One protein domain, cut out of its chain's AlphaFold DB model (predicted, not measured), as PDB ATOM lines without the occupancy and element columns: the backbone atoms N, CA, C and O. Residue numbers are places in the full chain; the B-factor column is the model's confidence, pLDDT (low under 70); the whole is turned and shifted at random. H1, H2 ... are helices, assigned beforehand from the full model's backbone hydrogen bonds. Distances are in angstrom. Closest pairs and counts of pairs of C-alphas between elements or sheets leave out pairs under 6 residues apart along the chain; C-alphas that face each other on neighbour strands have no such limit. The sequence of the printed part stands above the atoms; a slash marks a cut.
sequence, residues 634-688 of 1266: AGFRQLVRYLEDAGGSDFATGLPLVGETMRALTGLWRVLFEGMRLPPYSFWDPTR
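Overview. This is residues 634 to 688 of the 1266 residues of an uncharacterized protein of Ardenticatenia bacterium (UniProt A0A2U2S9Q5). Two helices meet roughly as a T, the end of H1 at Gly 647 packing on the side of H2 near Gly 667, and a long tail, residues 674 to 688, runs from the end of H2 back toward the beginning of H1. The outline is flat, spanning 30 by 28 by 13 A. The printed part has 55 residues with two named helices, H1 then H2, and no named strand, and its class is all helix. It is only just compact, close to loose, with a radius of gyration of the C-alphas of 11.7 A.

Along the chain. H1, residues 634 to 647, begins at C-alpha 634 (6.588, 40.325, -46.233) and is 19.5 A long. H2, residues 658 to 673, is 22.2 A long and ends at C-alpha 673 (15.358, 49.931, -23.417).

Arrangement. H1 and H2 touch, and their closest C-alphas, those of Gly 647 and Gly 667, are 3.5 A apart. Their lines are only just about perpendicular, at 72 degrees. In H1 and H2 every O i to N i+4 pair is within hydrogen-bond range.

Size, cuts and confidence. The two C-alphas farthest apart, those of Phe 673 and Arg 688, are 32.5 A apart. The link from H1 to H2 is short, with 10 residues. The printed part has no cut. Residues 654 to 656 have pLDDT under 70.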
ATOM      1  N   ALA A 634       6.020  41.426 -47.005       96.00
ATOM      2  CA  ALA A 634       6.588  40.325 -46.233       96.00
ATOM      3  C   ALA A 634       7.905  40.723 -45.544       96.00
ATOM      4  O   ALA A 634       8.152  40.286 -44.424       96.00
ATOM      5  N   GLY A 635       8.693  41.625 -46.144       94.56
ATOM      6  CA  GLY A 635       9.896  42.166 -45.501       94.56
ATOM      7  C   GLY A 635       9.604  42.971 -44.230       94.56
ATOM      8  O   GLY A 635      10.278  42.823 -43.213       94.56
ATOM      9  N   PHE A 636       8.532  43.768 -44.230       95.56
ATOM     10  CA  PHE A 636       8.052  44.410 -43.003       95.56
ATOM     11  C   PHE A 636       7.497  43.383 -42.009       95.56
ATOM     12  O   PHE A 636       7.820  43.441 -40.823       95.56
ATOM     13  N   ARG A 637       6.710  42.406 -42.484       93.62
ATOM     14  CA  ARG A 637       6.156  41.344 -41.631       93.62
ATOM     15  C   ARG A 637       7.249  40.561 -40.910       93.62
ATOM     16  O   ARG A 637       7.033  40.200 -39.756       93.62
ATOM     17  N   GLN A 638       8.387  40.324 -41.557       94.06
ATOM     18  CA  GLN A 638       9.557  39.671 -40.976       94.06
ATOM     19  C   GLN A 638      10.112  40.448 -39.775       94.06
ATOM     20  O   GLN A 638      10.302  39.857 -38.717       94.06
ATOM     21  N   LEU A 639      10.277  41.774 -39.887       92.19
ATOM     22  CA  LEU A 639      10.694  42.608 -38.750       92.19
ATOM     23  C   LEU A 639       9.679  42.577 -37.607       92.19
ATOM     24  O   LEU A 639      10.065  42.438 -36.450       92.19
ATOM     25  N   VAL A 640       8.384  42.671 -37.926       92.00
ATOM     26  CA  VAL A 640       7.318  42.553 -36.918       92.00
ATOM     27  C   VAL A 640       7.414  41.208 -36.202       92.00
ATOM     28  O   VAL A 640       7.271  41.154 -34.992       92.00
ATOM     29  N   ARG A 641       7.732  40.137 -36.932       91.38
ATOM     30  CA  ARG A 641       7.891  38.782 -36.396       91.38
ATOM     31  C   ARG A 641       9.053  38.676 -35.418       91.38
ATOM     32  O   ARG A 641       8.873  38.187 -34.315       91.38
ATOM     33  N   TYR A 642      10.204  39.234 -35.782       92.75
ATOM     34  CA  TYR A 642      11.351  39.292 -34.878       92.75
ATOM     35  C   TYR A 642      11.048  40.090 -33.606       92.75
ATOM     36  O   TYR A 642      11.516  39.721 -32.535       92.75
ATOM     37  N   LEU A 643      10.239  41.152 -33.702       92.31
ATOM     38  CA  LEU A 643       9.761  41.898 -32.534       92.31
ATOM     39  C   LEU A 643       8.745  41.097 -31.703       92.31
ATOM     40  O   LEU A 643       8.780  41.158 -30.480       92.31
ATOM     41  N   GLU A 644       7.846  40.340 -32.329       90.50
ATOM     42  CA  GLU A 644       6.916  39.450 -31.619       90.50
ATOM     43  C   GLU A 644       7.673  38.387 -30.811       90.50
ATOM     44  O   GLU A 644       7.406  38.227 -29.619       90.50
ATOM     45  N   ASP A 645       8.649  37.728 -31.440       89.00
ATOM     46  CA  ASP A 645       9.471  36.678 -30.829       89.00
ATOM     47  C   ASP A 645      10.340  37.245 -29.690       89.00
ATOM     48  O   ASP A 645      10.427  36.662 -28.609       89.00
ATOM     49  N   ALA A 646      10.905  38.442 -29.885       87.50
ATOM     50  CA  ALA A 646      11.605  39.220 -28.860       87.50
ATOM     51  C   ALA A 646      10.720  39.546 -27.642       87.50
ATOM     52  O   ALA A 646      11.163  39.516 -26.488       87.50
ATOM     53  N   GLY A 647       9.449  39.872 -27.881       82.94
ATOM     54  CA  GLY A 647       8.504  40.225 -26.826       82.94
ATOM     55  C   GLY A 647       8.279  39.098 -25.820       82.94
ATOM     56  O   GLY A 647       8.049  39.392 -24.647       82.94
ATOM     57  N   GLY A 648       8.365  37.830 -26.250       76.62
ATOM     58  CA  GLY A 648       8.190  36.647 -25.392       76.62
ATOM     59  C   GLY A 648       6.893  36.661 -24.573       76.62
ATOM     60  O   GLY A 648       6.849  36.115 -23.475       76.62
ATOM     61  N   SER A 649       5.876  37.380 -25.056       76.38
ATOM     62  CA  SER A 649       4.617  37.625 -24.358       76.38
ATOM     63  C   SER A 649       3.549  36.673 -24.883       76.38
ATOM     64  O   SER A 649       3.237  36.690 -26.074       76.38
ATOM     65  N   ASP A 650       2.930  35.909 -23.985       77.44
ATOM     66  CA  ASP A 650       1.823  34.992 -24.300       77.44
ATOM     67  C   ASP A 650       0.478  35.714 -24.478       77.44
ATOM     68  O   ASP A 650      -0.586  35.092 -24.494       77.44
ATOM     69  N   PHE A 651       0.490  37.045 -24.602       78.12
ATOM     70  CA  PHE A 651      -0.726  37.827 -24.760       78.12
ATOM     71  C   PHE A 651      -1.481  37.401 -26.028       78.12
ATOM     72  O   PHE A 651      -1.062  37.656 -27.162       78.12
ATOM     73  N   ALA A 652      -2.620  36.744 -25.818       72.56
ATOM     74  CA  ALA A 652      -3.519  36.259 -26.850       72.56
ATOM     75  C   ALA A 652      -4.890  36.927 -26.699       72.56
ATOM     76  O   ALA A 652      -5.424  37.062 -25.601       72.56
ATOM     77  N   THR A 653      -5.475  37.353 -27.818       80.62
ATOM     78  CA  THR A 653      -6.802  37.983 -27.849       80.62
ATOM     79  C   THR A 653      -7.581  37.454 -29.046       80.62
ATOM     80  O   THR A 653      -6.989  37.187 -30.090       80.62
ATOM     81  N   GLY A 654      -8.908  37.370 -28.927       66.75
ATOM     82  CA  GLY A 654      -9.793  37.051 -30.055       66.75
ATOM     83  C   GLY A 654      -9.951  38.189 -31.074       66.75
ATOM     84  O   GLY A 654     -10.544  37.978 -32.129       66.75
ATOM     85  N   LEU A 655      -9.439  39.391 -30.778       65.06
ATOM     86  CA  LEU A 655      -9.415  40.513 -31.713       65.06
ATOM     87  C   LEU A 655      -8.206  40.372 -32.656       65.06
ATOM     88  O   LEU A 655      -7.063  40.370 -32.180       65.06
ATOM     89  N   PRO A 656      -8.428  40.286 -33.984       63.38
ATOM     90  CA  PRO A 656      -7.346  40.228 -34.962       63.38
ATOM     91  C   PRO A 656      -6.400  41.426 -34.812       63.38
ATOM     92  O   PRO A 656      -6.855  42.528 -34.507       63.38
ATOM     93  N   LEU A 657      -5.103  41.226 -35.060       71.19
ATOM     94  CA  LEU A 657      -4.039  42.247 -35.037       71.19
ATOM     95  C   LEU A 657      -3.700  42.849 -33.661       71.19
ATOM     96  O   LEU A 657      -2.577  43.311 -33.478       71.19
ATOM     97  N   VAL A 658      -4.599  42.836 -32.671       79.81
ATOM     98  CA  VAL A 658      -4.334  43.433 -31.344       79.81
ATOM     99  C   VAL A 658      -3.274  42.640 -30.576       79.81
ATOM    100  O   VAL A 658      -2.348  43.231 -30.024       79.81
ATOM    101  N   GLY A 659      -3.375  41.306 -30.576       81.12
ATOM    102  CA  GLY A 659      -2.392  40.444 -29.910       81.12
ATOM    103  C   GLY A 659      -0.997  40.558 -30.530       81.12
ATOM    104  O   GLY A 659      -0.019  40.769 -29.821       81.12
ATOM    105  N   GLU A 660      -0.929  40.502 -31.862       83.19
ATOM    106  CA  GLU A 660       0.295  40.706 -32.655       83.19
ATOM    107  C   GLU A 660       0.931  42.072 -32.366       83.19
ATOM    108  O   GLU A 660       2.114  42.158 -32.043       83.19
ATOM    109  N   THR A 661       0.123  43.138 -32.366       84.88
ATOM    110  CA  THR A 661       0.598  44.499 -32.083       84.88
ATOM    111  C   THR A 661       1.170  44.617 -30.673       84.88
ATOM    112  O   THR A 661       2.245  45.184 -30.501       84.88
ATOM    113  N   MET A 662       0.498  44.069 -29.655       85.75
ATOM    114  CA  MET A 662       0.990  44.134 -28.273       85.75
ATOM    115  C   MET A 662       2.286  43.343 -28.081       85.75
ATOM    116  O   MET A 662       3.202  43.836 -27.420       85.75
ATOM    117  N   ARG A 663       2.408  42.159 -28.696       89.00
ATOM    118  CA  ARG A 663       3.659  41.383 -28.678       89.00
ATOM    119  C   ARG A 663       4.800  42.144 -29.350       89.00
ATOM    120  O   ARG A 663       5.860  42.289 -28.747       89.00
ATOM    121  N   ALA A 664       4.558  42.709 -30.533       90.19
ATOM    122  CA  ALA A 664       5.549  43.506 -31.250       90.19
ATOM    123  C   ALA A 664       5.963  44.777 -30.482       90.19
ATOM    124  O   ALA A 664       7.145  45.104 -30.438       90.19
ATOM    125  N   LEU A 665       5.020  45.484 -29.842       91.69
ATOM    126  CA  LEU A 665       5.319  46.655 -29.003       91.69
ATOM    127  C   LEU A 665       6.134  46.279 -27.760       91.69
ATOM    128  O   LEU A 665       7.064  47.000 -27.402       91.69
ATOM    129  N   THR A 666       5.818  45.142 -27.134       89.81
ATOM    130  CA  THR A 666       6.582  44.618 -25.993       89.81
ATOM    131  C   THR A 666       8.011  44.282 -26.416       89.81
ATOM    132  O   THR A 666       8.959  44.696 -25.758       89.81
ATOM    133  N   GLY A 667       8.195  43.603 -27.551       91.12
ATOM    134  CA  GLY A 667       9.529  43.337 -28.088       91.12
ATOM    135  C   GLY A 667      10.287  44.605 -28.466       91.12
ATOM    136  O   GLY A 667      11.466  44.724 -28.151       91.12
ATOM    137  N   LEU A 668       9.615  45.595 -29.066       92.00
ATOM    138  CA  LEU A 668      10.221  46.891 -29.379       92.00
ATOM    139  C   LEU A 668      10.725  47.600 -28.119       92.00
ATOM    140  O   LEU A 668      11.830  48.138 -28.129       92.00
ATOM    141  N   TRP A 669       9.949  47.569 -27.033       91.12
ATOM    142  CA  TRP A 669      10.378  48.099 -25.741       91.12
ATOM    143  C   TRP A 669      11.668  47.427 -25.262       91.12
ATOM    144  O   TRP A 669      12.634  48.113 -24.933       91.12
ATOM    145  N   ARG A 670      11.732  46.092 -25.310       91.38
ATOM    146  CA  ARG A 670      12.929  45.338 -24.911       91.38
ATOM    147  C   ARG A 670      14.146  45.629 -25.789       91.38
ATOM    148  O   ARG A 670      15.261  45.734 -25.289       91.38
ATOM    149  N   VAL A 671      13.948  45.797 -27.093       91.38
ATOM    150  CA  VAL A 671      15.034  46.163 -28.015       91.38
ATOM    151  C   VAL A 671      15.568  47.565 -27.706       91.38
ATOM    152  O   VAL A 671      16.781  47.759 -27.671       91.38
ATOM    153  N   LEU A 672      14.687  48.541 -27.463       92.06
ATOM    154  CA  LEU A 672      15.084  49.938 -27.249       92.06
ATOM    155  C   LEU A 672      15.643  50.212 -25.849       92.06
ATOM    156  O   LEU A 672      16.575  51.002 -25.719       92.06
ATOM    157  N   PHE A 673      15.074  49.588 -24.815       94.50
ATOM    158  CA  PHE A 673      15.358  49.931 -23.417       94.50
ATOM    159  C   PHE A 673      16.061  48.819 -22.630       94.50
ATOM    160  O   PHE A 673      16.719  49.121 -21.639       94.50
ATOM    161  N   GLU A 674      15.976  47.559 -23.065       90.19
ATOM    162  CA  GLU A 674      16.579  46.406 -22.369       90.19
ATOM    163  C   GLU A 674      17.773  45.801 -23.133       90.19
ATOM    164  O   GLU A 674      18.345  44.796 -22.717       90.19
ATOM    165  N   GLY A 675      18.183  46.414 -24.248       86.38
ATOM    166  CA  GLY A 675      19.381  46.027 -25.001       86.38
ATOM    167  C   GLY A 675      19.263  44.710 -25.776       86.38
ATOM    168  O   GLY A 675      20.283  44.152 -26.190       86.38
ATOM    169  N   MET A 676      18.047  44.203 -25.992       88.50
ATOM    170  CA  MET A 676      17.838  42.975 -26.759       88.50
ATOM    171  C   MET A 676      18.242  43.154 -28.229       88.50
ATOM    172  O   MET A 676      17.870  44.130 -28.882       88.50
ATOM    173  N   ARG A 677      18.969  42.176 -28.779       88.56
ATOM    174  CA  ARG A 677      19.348  42.148 -30.199       88.56
ATOM    175  C   ARG A 677      18.388  41.282 -31.004       88.56
ATOM    176  O   ARG A 677      18.117  40.145 -30.633       88.56
ATOM    177  N   LEU A 678      17.925  41.818 -32.131       89.62
ATOM    178  CA  LEU A 678      17.135  41.060 -33.097       89.62
ATOM    179  C   LEU A 678      18.030  40.127 -33.935       89.62
ATOM    180  O   LEU A 678      19.202  40.454 -34.156       89.62
ATOM    181  N   PRO A 679      17.487  39.004 -34.440       90.56
ATOM    182  CA  PRO A 679      18.167  38.162 -35.420       90.56
ATOM    183  C   PRO A 679      18.581  38.944 -36.681       90.56
ATOM    184  O   PRO A 679      17.968  39.970 -37.005       90.56
ATOM    185  N   PRO A 680      19.598  38.475 -37.429       90.12
ATOM    186  CA  PRO A 680      19.948  39.069 -38.714       90.12
ATOM    187  C   PRO A 680      18.772  38.972 -39.695       90.12
ATOM    188  O   PRO A 680      18.056  37.974 -39.745       90.12
ATOM    189  N   TYR A 681      18.580  40.024 -40.491       94.00
ATOM    190  CA  TYR A 681      17.526  40.068 -41.498       94.00
ATOM    191  C   TYR A 681      17.806  39.047 -42.608       94.00
ATOM    192  O   TYR A 681      18.840  39.117 -43.264       94.00
ATOM    193  N   SER A 682      16.890  38.106 -42.837       93.44
ATOM    194  CA  SER A 682      16.970  37.169 -43.965       93.44
ATOM    195  C   SER A 682      16.698  37.881 -45.290       93.44
ATOM    196  O   SER A 682      15.663  38.523 -45.470       93.44
ATOM    197  N   PHE A 683      17.623  37.728 -46.236       92.50
ATOM    198  CA  PHE A 683      17.478  38.190 -47.616       92.50
ATOM    199  C   PHE A 683      16.394  37.408 -48.388       92.50
ATOM    200  O   PHE A 683      15.762  37.956 -49.289       92.50
ATOM    201  N   TRP A 684      16.150  36.147 -48.022       92.69
ATOM    202  CA  TRP A 684      15.354  35.205 -48.815       92.69
ATOM    203  C   TRP A 684      13.889  35.097 -48.394       92.69
ATOM    204  O   TRP A 684      13.029  34.904 -49.250       92.69
ATOM    205  N   ASP A 685      13.577  35.231 -47.102       93.25
ATOM    206  CA  ASP A 685      12.217  34.982 -46.590       93.25
ATOM    207  C   ASP A 685      11.151  35.821 -47.320       93.25
ATOM    208  O   ASP A 685      10.110  35.275 -47.702       93.25
ATOM    209  N   PRO A 686      11.394  37.115 -47.625       95.12
ATOM    210  CA  PRO A 686      10.422  37.937 -48.340       95.12
ATOM    211  C   PRO A 686      10.188  37.515 -49.796       95.12
ATOM    212  O   PRO A 686       9.257  38.021 -50.415       95.12
ATOM    213  N   THR A 687      10.970  36.590 -50.361       93.88
ATOM    214  CA  THR A 687      10.752  36.024 -51.707       93.88
ATOM    215  C   THR A 687      10.389  34.542 -51.701       93.88
ATOM    216  O   THR A 687      10.275  33.936 -52.771       93.88
ATOM    217  N   ARG A 688      10.162  33.958 -50.519       94.00
ATOM    218  CA  ARG A 688       9.707  32.575 -50.296       94.00
ATOM    219  C   ARG A 688       8.466  32.566 -49.395       94.00
ATOM    220  O   ARG A 688       8.381  31.832 -48.417       94.00
TER     221      ARG A 688